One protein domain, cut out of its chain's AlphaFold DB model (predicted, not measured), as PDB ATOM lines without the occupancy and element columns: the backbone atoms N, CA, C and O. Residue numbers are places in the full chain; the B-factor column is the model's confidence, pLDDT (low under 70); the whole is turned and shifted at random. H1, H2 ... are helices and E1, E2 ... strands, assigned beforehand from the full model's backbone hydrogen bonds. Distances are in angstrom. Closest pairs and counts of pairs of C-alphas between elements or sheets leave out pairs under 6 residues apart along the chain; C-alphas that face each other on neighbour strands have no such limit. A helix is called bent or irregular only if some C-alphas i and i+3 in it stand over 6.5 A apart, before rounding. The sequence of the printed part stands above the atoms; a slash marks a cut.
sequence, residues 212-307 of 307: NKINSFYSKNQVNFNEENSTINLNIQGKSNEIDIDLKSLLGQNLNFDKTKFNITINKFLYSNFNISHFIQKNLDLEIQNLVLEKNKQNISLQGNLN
ATOM      1  N   ASN A 212      34.751 -42.977   4.225       92.25
ATOM      2  CA  ASN A 212      35.626 -42.489   3.165       92.25
ATOM      3  C   ASN A 212      36.473 -43.638   2.633       92.25
ATOM      4  O   ASN A 212      37.028 -44.410   3.419       92.25
ATOM      5  N   LYS A 213      36.621 -43.732   1.312       95.00
ATOM      6  CA  LYS A 213      37.385 -44.811   0.679       95.00
ATOM      7  C   LYS A 213      38.234 -44.308  -0.480       95.00
ATOM      8  O   LYS A 213      37.869 -43.349  -1.155       95.00
ATOM      9  N   ILE A 214      39.345 -44.993  -0.725       96.38
ATOM     10  CA  ILE A 214      40.197 -44.809  -1.900       96.38
ATOM     11  C   ILE A 214      40.613 -46.196  -2.395       96.38
ATOM     12  O   ILE A 214      41.323 -46.915  -1.683       96.38
ATOM     13  N   ASN A 215      40.218 -46.561  -3.618       94.50
ATOM     14  CA  ASN A 215      40.655 -47.809  -4.248       94.50
ATOM     15  C   ASN A 215      41.892 -47.530  -5.105       94.50
ATOM     16  O   ASN A 215      41.810 -47.033  -6.222       94.50
ATOM     17  N   SER A 216      43.060 -47.899  -4.594       96.94
ATOM     18  CA  SER A 216      44.381 -47.599  -5.143       96.94
ATOM     19  C   SER A 216      44.788 -46.128  -5.047       96.94
ATOM     20  O   SER A 216      44.130 -45.218  -5.551       96.94
ATOM     21  N   PHE A 217      45.984 -45.914  -4.510       97.94
ATOM     22  CA  PHE A 217      46.652 -44.624  -4.442       97.94
ATOM     23  C   PHE A 217      48.123 -44.784  -4.791       97.94
ATOM     24  O   PHE A 217      48.766 -45.770  -4.431       97.94
ATOM     25  N   TYR A 218      48.660 -43.786  -5.480       98.38
ATOM     26  CA  TYR A 218      50.075 -43.682  -5.767       98.38
ATOM     27  C   TYR A 218      50.498 -42.219  -5.724       98.38
ATOM     28  O   TYR A 218      49.915 -41.395  -6.433       98.38
ATOM     29  N   SER A 219      51.556 -41.915  -4.981       97.75
ATOM     30  CA  SER A 219      52.212 -40.614  -5.028       97.75
ATOM     31  C   SER A 219      53.731 -40.730  -5.082       97.75
ATOM     32  O   SER A 219      54.341 -41.666  -4.555       97.75
ATOM     33  N   LYS A 220      54.336 -39.745  -5.740       98.00
ATOM     34  CA  LYS A 220      55.740 -39.372  -5.611       98.00
ATOM     35  C   LYS A 220      55.778 -38.005  -4.956       98.00
ATOM     36  O   LYS A 220      55.121 -37.082  -5.436       98.00
ATOM     37  N   ASN A 221      56.568 -37.879  -3.903       96.19
ATOM     38  CA  ASN A 221      56.679 -36.639  -3.163       96.19
ATOM     39  C   ASN A 221      58.132 -36.163  -3.169       96.19
ATOM     40  O   ASN A 221      59.056 -36.968  -3.042       96.19
ATOM     41  N   GLN A 222      58.323 -34.857  -3.292       96.56
ATOM     42  CA  GLN A 222      59.601 -34.189  -3.092       96.56
ATOM     43  C   GLN A 222      59.495 -33.379  -1.802       96.56
ATOM     44  O   GLN A 222      58.637 -32.504  -1.689       96.56
ATOM     45  N   VAL A 223      60.366 -33.675  -0.842       93.44
ATOM     46  CA  VAL A 223      60.436 -32.959   0.431       93.44
ATOM     47  C   VAL A 223      61.645 -32.044   0.414       93.44
ATOM     48  O   VAL A 223      62.772 -32.517   0.250       93.44
ATOM     49  N   ASN A 224      61.402 -30.752   0.610       92.50
ATOM     50  CA  ASN A 224      62.429 -29.742   0.789       92.50
ATOM     51  C   ASN A 224      62.270 -29.128   2.185       92.50
ATOM     52  O   ASN A 224      61.332 -28.372   2.434       92.50
ATOM     53  N   PHE A 225      63.171 -29.475   3.096       87.44
ATOM     54  CA  PHE A 225      63.239 -28.932   4.443       87.44
ATOM     55  C   PHE A 225      64.335 -27.879   4.531       87.44
ATOM     56  O   PHE A 225      65.499 -28.142   4.210       87.44
ATOM     57  N   ASN A 226      63.944 -26.689   4.971       84.31
ATOM     58  CA  ASN A 226      64.848 -25.611   5.316       84.31
ATOM     59  C   ASN A 226      65.056 -25.625   6.833       84.31
ATOM     60  O   ASN A 226      64.151 -25.274   7.589       84.31
ATOM     61  N   GLU A 227      66.251 -26.028   7.258       77.25
ATOM     62  CA  GLU A 227      66.627 -26.103   8.672       77.25
ATOM     63  C   GLU A 227      66.642 -24.725   9.348       77.25
ATOM     64  O   GLU A 227      66.160 -24.607  10.472       77.25
ATOM     65  N   GLU A 228      67.114 -23.679   8.659       80.75
ATOM     66  CA  GLU A 228      67.256 -22.323   9.220       80.75
ATOM     67  C   GLU A 228      65.912 -21.761   9.678       80.75
ATOM     68  O   GLU A 228      65.794 -21.193  10.763       80.75
ATOM     69  N   ASN A 229      64.884 -21.974   8.858       78.69
ATOM     70  CA  ASN A 229      63.542 -21.464   9.109       78.69
ATOM     71  C   ASN A 229      62.580 -22.551   9.590       78.69
ATOM     72  O   ASN A 229      61.401 -22.267   9.758       78.69
ATOM     73  N   SER A 230      63.044 -23.789   9.788       79.75
ATOM     74  CA  SER A 230      62.202 -24.947  10.128       79.75
ATOM     75  C   SER A 230      60.966 -25.087   9.227       79.75
ATOM     76  O   SER A 230      59.889 -25.467   9.682       79.75
ATOM     77  N   THR A 231      61.086 -24.771   7.938       84.31
ATOM     78  CA  THR A 231      59.974 -24.855   6.982       84.31
ATOM     79  C   THR A 231      60.098 -26.085   6.100       84.31
ATOM     80  O   THR A 231      61.186 -26.451   5.657       84.31
ATOM     81  N   ILE A 232      58.965 -26.718   5.814       87.62
ATOM     82  CA  ILE A 232      58.848 -27.768   4.807       87.62
ATOM     83  C   ILE A 232      58.087 -27.212   3.615       87.62
ATOM     84  O   ILE A 232      56.996 -26.663   3.765       87.62
ATOM     85  N   ASN A 233      58.638 -27.452   2.435       91.12
ATOM     86  CA  ASN A 233      57.919 -27.450   1.176       91.12
ATOM     87  C   ASN A 233      57.807 -28.908   0.700       91.12
ATOM     88  O   ASN A 233      58.812 -29.579   0.453       91.12
ATOM     89  N   LEU A 234      56.580 -29.413   0.634       92.19
ATOM     90  CA  LEU A 234      56.259 -30.776   0.236       92.19
ATOM     91  C   LEU A 234      55.465 -30.729  -1.064       92.19
ATOM     92  O   LEU A 234      54.284 -30.393  -1.054       92.19
ATOM     93  N   ASN A 235      56.099 -31.097  -2.172       95.38
ATOM     94  CA  ASN A 235      55.402 -31.291  -3.437       95.38
ATOM     95  C   ASN A 235      54.941 -32.751  -3.535       95.38
ATOM     96  O   ASN A 235      55.755 -33.663  -3.394       95.38
ATOM     97  N   ILE A 236      53.649 -32.967  -3.769       95.19
ATOM     98  CA  ILE A 236      52.993 -34.267  -3.857       95.19
ATOM     99  C   ILE A 236      52.365 -34.400  -5.244       95.19
ATOM    100  O   ILE A 236      51.347 -33.774  -5.552       95.19
ATOM    101  N   GLN A 237      52.928 -35.286  -6.060       97.56
ATOM    102  CA  GLN A 237      52.384 -35.633  -7.365       97.56
ATOM    103  C   GLN A 237      51.855 -37.062  -7.347       97.56
ATOM    104  O   GLN A 237      52.572 -37.998  -6.993       97.56
ATOM    105  N   GLY A 238      50.623 -37.274  -7.792       97.19
ATOM    106  CA  GLY A 238      50.057 -38.609  -7.736       97.19
ATOM    107  C   GLY A 238      48.745 -38.803  -8.468       97.19
ATOM    108  O   GLY A 238      48.299 -37.981  -9.274       97.19
ATOM    109  N   LYS A 239      48.173 -39.974  -8.211       97.38
ATOM    110  CA  LYS A 239      46.894 -40.423  -8.745       97.38
ATOM    111  C   LYS A 239      46.216 -41.382  -7.777       97.38
ATOM    112  O   LYS A 239      46.881 -42.088  -7.018       97.38
ATOM    113  N   SER A 240      44.903 -41.471  -7.880       96.50
ATOM    114  CA  SER A 240      44.113 -42.500  -7.204       96.50
ATOM    115  C   SER A 240      42.905 -42.898  -8.039       96.50
ATOM    116  O   SER A 240      42.545 -42.181  -8.978       96.50
ATOM    117  N   ASN A 241      42.294 -44.034  -7.707       95.94
ATOM    118  CA  ASN A 241      41.025 -44.447  -8.300       95.94
ATOM    119  C   ASN A 241      39.939 -44.554  -7.222       95.94
ATOM    120  O   ASN A 241      40.235 -44.706  -6.036       95.94
ATOM    121  N   GLU A 242      38.690 -44.439  -7.668       93.12
ATOM    122  CA  GLU A 242      37.458 -44.600  -6.886       93.12
ATOM    123  C   GLU A 242      37.567 -44.005  -5.477       93.12
ATOM    124  O   GLU A 242      37.605 -44.716  -4.468       93.12
ATOM    125  N   ILE A 243      37.662 -42.676  -5.427       94.00
ATOM    126  CA  ILE A 243      37.573 -41.941  -4.171       94.00
ATOM    127  C   ILE A 243      36.095 -41.753  -3.849       94.00
ATOM    128  O   ILE A 243      35.397 -41.110  -4.630       94.00
ATOM    129  N   ASP A 244      35.661 -42.212  -2.678       92.44
ATOM    130  CA  ASP A 244      34.414 -41.754  -2.065       92.44
ATOM    131  C   ASP A 244      34.734 -40.947  -0.810       92.44
ATOM    132  O   ASP A 244      35.443 -41.418   0.081       92.44
ATOM    133  N   ILE A 245      34.190 -39.736  -0.741       90.88
ATOM    134  CA  ILE A 245      34.285 -38.846   0.413       90.88
ATOM    135  C   ILE A 245      32.872 -38.649   0.954       90.88
ATOM    136  O   ILE A 245      31.981 -38.164   0.245       90.88
ATOM    137  N   ASP A 246      32.663 -39.033   2.210       89.69
ATOM    138  CA  ASP A 246      31.404 -38.794   2.902       89.69
ATOM    139  C   ASP A 246      31.348 -37.336   3.356       89.69
ATOM    140  O   ASP A 246      32.010 -36.923   4.306       89.69
ATOM    141  N   LEU A 247      30.542 -36.554   2.644       87.38
ATOM    142  CA  LEU A 247      30.241 -35.168   2.979       87.38
ATOM    143  C   LEU A 247      28.763 -34.991   3.325       87.38
ATOM    144  O   LEU A 247      28.270 -33.866   3.277       87.38
ATOM    145  N   LYS A 248      28.030 -36.051   3.700       87.12
ATOM    146  CA  LYS A 248      26.598 -35.933   4.040       87.12
ATOM    147  C   LYS A 248      26.332 -34.907   5.130       87.12
ATOM    148  O   LYS A 248      25.355 -34.172   5.037       87.12
ATOM    149  N   SER A 249      27.207 -34.829   6.128       83.94
ATOM    150  CA  SER A 249      27.092 -33.858   7.220       83.94
ATOM    151  C   SER A 249      27.246 -32.402   6.765       83.94
ATOM    152  O   SER A 249      26.683 -31.515   7.397       83.94
ATOM    153  N   LEU A 250      27.984 -32.152   5.677       83.69
ATOM    154  CA  LEU A 250      28.307 -30.811   5.173       83.69
ATOM    155  C   LEU A 250      27.436 -30.400   3.979       83.69
ATOM    156  O   LEU A 250      27.005 -29.256   3.892       83.69
ATOM    157  N   LEU A 251      27.199 -31.325   3.051       84.62
ATOM    158  CA  LEU A 251      26.593 -31.075   1.740       84.62
ATOM    159  C   LEU A 251      25.337 -31.924   1.483       84.62
ATOM    160  O   LEU A 251      24.768 -31.846   0.399       84.62
ATOM    161  N   GLY A 252      24.921 -32.776   2.427       87.25
ATOM    162  CA  GLY A 252      23.780 -33.686   2.250       87.25
ATOM    163  C   GLY A 252      24.014 -34.826   1.247       87.25
ATOM    164  O   GLY A 252      23.114 -35.628   1.013       87.25
ATOM    165  N   GLN A 253      25.213 -34.927   0.667       86.81
ATOM    166  CA  GLN A 253      25.572 -35.916  -0.348       86.81
ATOM    167  C   GLN A 253      27.026 -36.373  -0.208       86.81
ATOM    168  O   GLN A 253      27.865 -35.660   0.342       86.81
ATOM    169  N   ASN A 254      27.329 -37.551  -0.754       88.25
ATOM    170  CA  ASN A 254      28.704 -38.026  -0.911       88.25
ATOM    171  C   ASN A 254      29.310 -37.448  -2.190       88.25
ATOM    172  O   ASN A 254      28.607 -37.287  -3.191       88.25
ATOM    173  N   LEU A 255      30.619 -37.210  -2.183       89.19
ATOM    174  CA  LEU A 255      31.374 -36.961  -3.408       89.19
ATOM    175  C   LEU A 255      32.085 -38.238  -3.822       89.19
ATOM    176  O   LEU A 255      32.775 -38.851  -3.011       89.19
ATOM    177  N   ASN A 256      31.928 -38.621  -5.084       92.31
ATOM    178  CA  ASN A 256      32.606 -39.777  -5.641       92.31
ATOM    179  C   ASN A 256      33.307 -39.449  -6.960       92.31
ATOM    180  O   ASN A 256      32.705 -38.901  -7.884       92.31
ATOM    181  N   PHE A 257      34.570 -39.847  -7.071       93.69
ATOM    182  CA  PHE A 257      35.399 -39.635  -8.255       93.69
ATOM    183  C   PHE A 257      35.991 -40.959  -8.713       93.69
ATOM    184  O   PHE A 257      36.569 -41.697  -7.919       93.69
ATOM    185  N   ASP A 258      35.869 -41.253 -10.004       95.38
ATOM    186  CA  ASP A 258      36.325 -42.518 -10.579       95.38
ATOM    187  C   ASP A 258      37.860 -42.549 -10.645       95.38
ATOM    188  O   ASP A 258      38.477 -43.582 -10.384       95.38
ATOM    189  N   LYS A 259      38.489 -41.406 -10.954       96.31
ATOM    190  CA  LYS A 259      39.948 -41.224 -10.915       96.31
ATOM    191  C   LYS A 259      40.313 -39.824 -10.461       96.31
ATOM    192  O   LYS A 259      39.592 -38.868 -10.736       96.31
ATOM    193  N   THR A 260      41.489 -39.689  -9.861       95.50
ATOM    194  CA  THR A 260      42.112 -38.386  -9.638       95.50
ATOM    195  C   THR A 260      43.553 -38.372 -10.122       95.50
ATOM    196  O   THR A 260      44.248 -39.391 -10.112       95.50
ATOM    197  N   LYS A 261      44.007 -37.201 -10.558       96.56
ATOM    198  CA  LYS A 261      45.422 -36.877 -10.743       96.56
ATOM    199  C   LYS A 261      45.680 -35.555 -10.053       96.56
ATOM    200  O   LYS A 261      44.918 -34.614 -10.253       96.56
ATOM    201  N   PHE A 262      46.743 -35.478  -9.274       95.06
ATOM    202  CA  PHE A 262      47.025 -34.296  -8.475       95.06
ATOM    203  C   PHE A 262      48.507 -33.943  -8.500       95.06
ATOM    204  O   PHE A 262      49.376 -34.809  -8.632       95.06
ATOM    205  N   ASN A 263      48.763 -32.649  -8.388       95.75
ATOM    206  CA  ASN A 263      50.046 -32.032  -8.128       95.75
ATOM    207  C   ASN A 263      49.783 -30.886  -7.145       95.75
ATOM    208  O   ASN A 263      49.153 -29.887  -7.510       95.75
ATOM    209  N   ILE A 264      50.168 -31.099  -5.891       93.06
ATOM    210  CA  ILE A 264      49.851 -30.221  -4.766       93.06
ATOM    211  C   ILE A 264      51.143 -29.912  -4.025       93.06
ATOM    212  O   ILE A 264      51.888 -30.827  -3.676       93.06
ATOM    213  N   THR A 265      51.373 -28.640  -3.730       92.50
ATOM    214  CA  THR A 265      52.464 -28.202  -2.866       92.50
ATOM    215  C   THR A 265      51.896 -27.808  -1.510       92.50
ATOM    216  O   THR A 265      50.948 -27.035  -1.430       92.50
ATOM    217  N   ILE A 266      52.479 -28.338  -0.441       88.56
ATOM    218  CA  ILE A 266      52.174 -27.967   0.938       88.56
ATOM    219  C   ILE A 266      53.380 -27.218   1.493       88.56
ATOM    220  O   ILE A 266      54.481 -27.771   1.549       88.56
ATOM    221  N   ASN A 267      53.167 -25.981   1.927       86.62
ATOM    222  CA  ASN A 267      54.147 -25.207   2.673       86.62
ATOM    223  C   ASN A 267      53.735 -25.174   4.141       86.62
ATOM    224  O   ASN A 267      52.589 -24.874   4.474       86.62
ATOM    225  N   LYS A 268      54.664 -25.515   5.035       82.38
ATOM    226  CA  LYS A 268      54.374 -25.519   6.466       82.38
ATOM    227  C   LYS A 268      55.592 -25.189   7.307       82.38
ATOM    228  O   LYS A 268      56.675 -25.724   7.093       82.38
ATOM    229  N   PHE A 269      55.382 -24.353   8.316       78.56
ATOM    230  CA  PHE A 269      56.340 -24.152   9.395       78.56
ATOM    231  C   PHE A 269      56.241 -25.309  10.396       78.56
ATOM    232  O   PHE A 269      55.156 -25.612  10.907       78.56
ATOM    233  N   LEU A 270      57.364 -25.958  10.682       70.44
ATOM    234  CA  LEU A 270      57.480 -26.918  11.766       70.44
ATOM    235  C   LEU A 270      57.927 -26.196  13.029       70.44
ATOM    236  O   LEU A 270      59.039 -25.684  13.114       70.44
ATOM    237  N   TYR A 271      57.077 -26.200  14.048       60.53
ATOM    238  CA  TYR A 271      57.538 -25.885  15.392       60.53
ATOM    239  C   TYR A 271      58.428 -27.023  15.906       60.53
ATOM    240  O   TYR A 271      58.215 -28.187  15.560       60.53
ATOM    241  N   SER A 272      59.395 -26.686  16.760       53.41
ATOM    242  CA  SER A 272      60.416 -27.591  17.317       53.41
ATOM    243  C   SER A 272      59.872 -28.849  18.014       53.41
ATOM    244  O   SER A 272      60.611 -29.814  18.176       53.41
ATOM    245  N   ASN A 273      58.583 -28.874  18.365       50.69
ATOM    246  CA  ASN A 273      57.874 -30.047  18.874       50.69
ATOM    247  C   ASN A 273      56.934 -30.589  17.789       50.69
ATOM    248  O   ASN A 273      55.718 -30.370  17.835       50.69
ATOM    249  N   PHE A 274      57.502 -31.237  16.771       49.88
ATOM    250  CA  PHE A 274      56.725 -31.808  15.677       49.88
ATOM    251  C   PHE A 274      55.768 -32.886  16.198       49.88
ATOM    252  O   PHE A 274      56.178 -33.989  16.538       49.88
ATOM    253  N   ASN A 275      54.471 -32.585  16.204       52.28
ATOM    254  CA  ASN A 275      53.422 -33.572  16.412       52.28
ATOM    255  C   ASN A 275      52.704 -33.807  15.079       52.28
ATOM    256  O   ASN A 275      52.186 -32.868  14.470       52.28
ATOM    257  N   ILE A 276      52.643 -35.061  14.624       53.47
ATOM    258  CA  ILE A 276      52.004 -35.404  13.350       53.47
ATOM    259  C   ILE A 276      50.515 -35.032  13.320       53.47
ATOM    260  O   ILE A 276      49.998 -34.674  12.264       53.47
ATOM    261  N   SER A 277      49.838 -35.003  14.476       47.31
ATOM    262  CA  SER A 277      48.457 -34.510  14.557       47.31
ATOM    263  C   SER A 277      48.364 -32.997  14.308       47.31
ATOM    264  O   SER A 277      47.409 -32.527  13.688       47.31
ATOM    265  N   HIS A 278      49.394 -32.227  14.679       53.00
ATOM    266  CA  HIS A 278      49.482 -30.789  14.403       53.00
ATOM    267  C   HIS A 278      49.838 -30.490  12.940       53.00
ATOM    268  O   HIS A 278      49.544 -29.392  12.452       53.00
ATOM    269  N   PHE A 279      50.422 -31.447  12.205       55.12
ATOM    270  CA  PHE A 279      50.675 -31.292  10.770       55.12
ATOM    271  C   PHE A 279      49.373 -31.057   9.988       55.12
ATOM    272  O   PHE A 279      49.380 -30.285   9.035       55.12
ATOM    273  N   ILE A 280      48.246 -31.613  10.444       57.66
ATOM    274  CA  ILE A 280      46.955 -31.540   9.743       57.66
ATOM    275  C   ILE A 280      46.078 -30.362  10.220       57.66
ATOM    276  O   ILE A 280      45.244 -29.874   9.469       57.66
ATOM    277  N   GLN A 281      46.252 -29.871  11.451       53.88
ATOM    278  CA  GLN A 281      45.195 -29.088  12.112       53.88
ATOM    279  C   GLN A 281      45.231 -27.557  11.936       53.88
ATOM    280  O   GLN A 281      44.190 -26.934  12.131       53.88
ATOM    281  N   LYS A 282      46.370 -26.920  11.616       56.78
ATOM    282  CA  LYS A 282      46.476 -25.441  11.499       56.78
ATOM    283  C   LYS A 282      47.539 -24.991  10.486       56.78
ATOM    284  O   LYS A 282      48.574 -25.654  10.380       56.78
ATOM    285  N   ASN A 283      47.293 -23.856   9.817       61.06
ATOM    286  CA  ASN A 283      48.209 -23.134   8.915       61.06
ATOM    287  C   ASN A 283      48.836 -24.040   7.841       61.06
ATOM    288  O   ASN A 283      50.054 -24.224   7.799       61.06
ATOM    289  N   LEU A 284      47.986 -24.708   7.062       70.75
ATOM    290  CA  LEU A 284      48.416 -25.486   5.906       70.75
ATOM    291  C   LEU A 284      48.242 -24.616   4.668       70.75
ATOM    292  O   LEU A 284      47.146 -24.552   4.123       70.75
ATOM    293  N   ASP A 285      49.336 -23.999   4.229       81.12
ATOM    294  CA  ASP A 285      49.352 -23.277   2.963       81.12
ATOM    295  C   ASP A 285      49.464 -24.314   1.841       81.12
ATOM    296  O   ASP A 285      50.512 -24.943   1.642       81.12
ATOM    297  N   LEU A 286      48.355 -24.538   1.142       84.62
ATOM    298  CA  LEU A 286      48.216 -25.567   0.123       84.62
ATOM    299  C   LEU A 286      48.012 -24.921  -1.248       84.62
ATOM    300  O   LEU A 286      46.999 -24.283  -1.518       84.62
ATOM    301  N   GLU A 287      48.966 -25.144  -2.142       91.00
ATOM    302  CA  GLU A 287      48.915 -24.726  -3.541       91.00
ATOM    303  C   GLU A 287      48.530 -25.927  -4.414       91.00
ATOM    304  O   GLU A 287      49.294 -26.883  -4.584       91.00
ATOM    305  N   ILE A 288      47.331 -25.884  -4.992       90.81
ATOM    306  CA  ILE A 288      46.851 -26.854  -5.975       90.81
ATOM    307  C   ILE A 288      47.335 -26.398  -7.351       90.81
ATOM    308  O   ILE A 288      46.660 -25.636  -8.047       90.81
ATOM    309  N   GLN A 289      48.500 -26.895  -7.768       91.31
ATOM    310  CA  GLN A 289      49.045 -26.612  -9.100       91.31
ATOM    311  C   GLN A 289      48.190 -27.256 -10.194       91.31
ATOM    312  O   GLN A 289      47.978 -26.684 -11.266       91.31
ATOM    313  N   ASN A 290      47.713 -28.472  -9.932       91.94
ATOM    314  CA  ASN A 290      46.767 -29.161 -10.794       91.94
ATOM    315  C   ASN A 290      46.038 -30.257 -10.013       91.94
ATOM    316  O   ASN A 290      46.682 -31.138  -9.444       91.94
ATOM    317  N   LEU A 291      44.711 -30.253 -10.046       93.62
ATOM    318  CA  LEU A 291      43.879 -31.359  -9.592       93.62
ATOM    319  C   LEU A 291      42.859 -31.679 -10.683       93.62
ATOM    320  O   LEU A 291      42.000 -30.863 -10.998       93.62
ATOM    321  N   VAL A 292      42.949 -32.877 -11.250       94.62
ATOM    322  CA  VAL A 292      41.996 -33.394 -12.234       94.62
ATOM    323  C   VAL A 292      41.188 -34.500 -11.582       94.62
ATOM    324  O   VAL A 292      41.750 -35.514 -11.161       94.62
ATOM    325  N   LEU A 293      39.875 -34.311 -11.528       94.31
ATOM    326  CA  LEU A 293      38.903 -35.270 -11.018       94.31
ATOM    327  C   LEU A 293      38.100 -35.816 -12.202       94.31
ATOM    328  O   LEU A 293      37.507 -35.046 -12.954       94.31
ATOM    329  N   GLU A 294      38.086 -37.133 -12.383       95.44
ATOM    330  CA  GLU A 294      37.295 -37.801 -13.418       95.44
ATOM    331  C   GLU A 294      36.028 -38.387 -12.790       95.44
ATOM    332  O   GLU A 294      36.105 -39.159 -11.831       95.44
ATOM    333  N   LYS A 295      34.861 -38.057 -13.350       93.69
ATOM    334  CA  LYS A 295      33.583 -38.678 -12.997       93.69
ATOM    335  C   LYS A 295      32.742 -38.926 -14.239       93.69
ATOM    336  O   LYS A 295      32.514 -38.006 -15.018       93.69
ATOM    337  N   ASN A 296      32.266 -40.155 -14.441       92.00
ATOM    338  CA  ASN A 296      31.434 -40.530 -15.590       92.00
ATOM    339  C   ASN A 296      32.070 -40.121 -16.938       92.00
ATOM    340  O   ASN A 296      31.382 -39.645 -17.842       92.00
ATOM    341  N   LYS A 297      33.396 -40.293 -17.063       90.38
ATOM    342  CA  LYS A 297      34.223 -39.874 -18.218       90.38
ATOM    343  C   LYS A 297      34.283 -38.358 -18.471       90.38
ATOM    344  O   LYS A 297      34.754 -37.939 -19.526       90.38
ATOM    345  N   GLN A 298      33.826 -37.539 -17.529       92.12
ATOM    346  CA  GLN A 298      33.984 -36.088 -17.556       92.12
ATOM    347  C   GLN A 298      35.113 -35.676 -16.616       92.12
ATOM    348  O   GLN A 298      35.244 -36.224 -15.523       92.12
ATOM    349  N   ASN A 299      35.920 -34.708 -17.047       93.81
ATOM    350  CA  ASN A 299      37.026 -34.181 -16.258       93.81
ATOM    351  C   ASN A 299      36.643 -32.832 -15.650       93.81
ATOM    352  O   ASN A 299      36.155 -31.948 -16.352       93.81
ATOM    353  N   ILE A 300      36.942 -32.671 -14.367       91.81
ATOM    354  CA  ILE A 300      36.887 -31.406 -13.642       91.81
ATOM    355  C   ILE A 300      38.326 -31.058 -13.277       91.81
ATOM    356  O   ILE A 300      38.981 -31.815 -12.562       91.81
ATOM    357  N   SER A 301      38.820 -29.932 -13.783       91.94
ATOM    358  CA  SER A 301      40.167 -29.440 -13.490       91.94
ATOM    359  C   SER A 301      40.091 -28.273 -12.515       91.94
ATOM    360  O   SER A 301      39.326 -27.334 -12.727       91.94
ATOM    361  N   LEU A 302      40.895 -28.335 -11.461       89.75
ATOM    362  CA  LEU A 302      40.952 -27.356 -10.384       89.75
ATOM    363  C   LEU A 302      42.394 -26.872 -10.208       89.75
ATOM    364  O   LEU A 302      43.342 -27.659 -10.259       89.75
ATOM    365  N   GLN A 303      42.534 -25.569  -9.984       90.94
ATOM    366  CA  GLN A 303      43.771 -24.894  -9.601       90.94
ATOM    367  C   GLN A 303      43.424 -23.816  -8.576       90.94
ATOM    368  O   GLN A 303      42.347 -23.219  -8.656       90.94
ATOM    369  N   GLY A 304      44.317 -23.558  -7.629       88.38
ATOM    370  CA  GLY A 304      44.104 -22.513  -6.633       88.38
ATOM    371  C   GLY A 304      44.905 -22.727  -5.361       88.38
ATOM    372  O   GLY A 304      45.570 -23.745  -5.198       88.38
ATOM    373  N   ASN A 305      44.805 -21.760  -4.455       86.00
ATOM    374  CA  ASN A 305      45.494 -21.775  -3.171       86.00
ATOM    375  C   ASN A 305      44.465 -21.850  -2.042       86.00
ATOM    376  O   ASN A 305      43.426 -21.188  -2.105       86.00
ATOM    377  N   LEU A 306      44.765 -22.646  -1.021       79.12
ATOM    378  CA  LEU A 306      44.049 -22.700   0.247       79.12
ATOM    379  C   LEU A 306      45.031 -22.258   1.334       79.12
ATOM    380  O   LEU A 306      46.092 -22.865   1.464       79.12
ATOM    381  N   ASN A 307      44.672 -21.211   2.078       70.31
ATOM    382  CA  ASN A 307      45.447 -20.665   3.196       70.31
ATOM    383  C   ASN A 307      44.650 -20.826   4.497       70.31
ATOM    384  O   ASN A 307      43.412 -20.629   4.430       70.31
TER     385      ASN A 307
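Overview. This is residues 212 to 307 of the 307 residues of an uncharacterized protein of Campylobacter jejuni (UniProt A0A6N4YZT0). One antiparallel sheet of five long strands is bent over into an arch, with E1, E2, E3 and E4 each bending sharply along their length. Two short helices lie off the sheet: H1 at the foot of one leg of the arch, in the turn from E2 to E3, and H2 in the loop from E3 to E4 on the inner side of the arch. The printed part has 96 residues, with two named helices and five named strands in the order E1 E2 H1 E3 H2 E4 E5; the sheet's order is E1 - E2 - E3 - E4 - E5, and the class is mostly strand. It is only just loose, close to compact, with a radius of gyration of the C-alphas of 15.3 A, and elongated, spanning 47 by 27 by 24 A.

Arrangement. E1, residues 212 to 226, is an edge strand and bends by 99 degrees at residue 215. It forms a hairpin with E2, residues 231 to 247, antiparallel at 173 degrees, with N 220 and O 237 2.8 A apart, within hydrogen-bond range. E2 bends by 109 degrees at residue 241. H1, residues 248 to 251, is not on the sheet. E3, residues 253 to 269, bends by 105 degrees at residue 259 and is antiparallel to E2 at 169 degrees, with N 236 and O 264 2.8 A apart. H2, residues 276 to 281, is not on the sheet and is apart from E1, E2 and E5. E4, residues 285 to 295, bends by 66 degrees at residue 289 and is antiparallel to E3 at 160 degrees, with N 263 and O 290 2.8 A apart. E4 forms a hairpin with E5, residues 298 to 306, the other edge strand, antiparallel at 170 degrees, with N 293 and O 300 2.8 A apart. The sheet is twisted. H1 is too short for any O i to N i+4 pair; in H2, 0 of 2 such pairs but 3 of 3 O i to N i+3 pairs are within hydrogen-bond range.

Along the chain. E1 begins at C-alpha 212, (35.626, -42.489, 3.165), and measures 33.8 A. E2 measures 31.7 A, E3 34.4 A, E4 27.2 A and E5 24.4 A. E3 begins at C-alpha 253, (25.572, -35.916, -0.348), and E5 ends at C-alpha 306, (44.049, -22.700, 0.247).

Size, cuts and confidence. The two C-alphas farthest apart, those of Glu 228 and Asn 296, are 47.2 A apart. The printed part has no cut and no long link; the link from E3 to H2 is short and the others are tight. The mean pLDDT of the printed part is 85.3, and residues 271 to 283 are under 70.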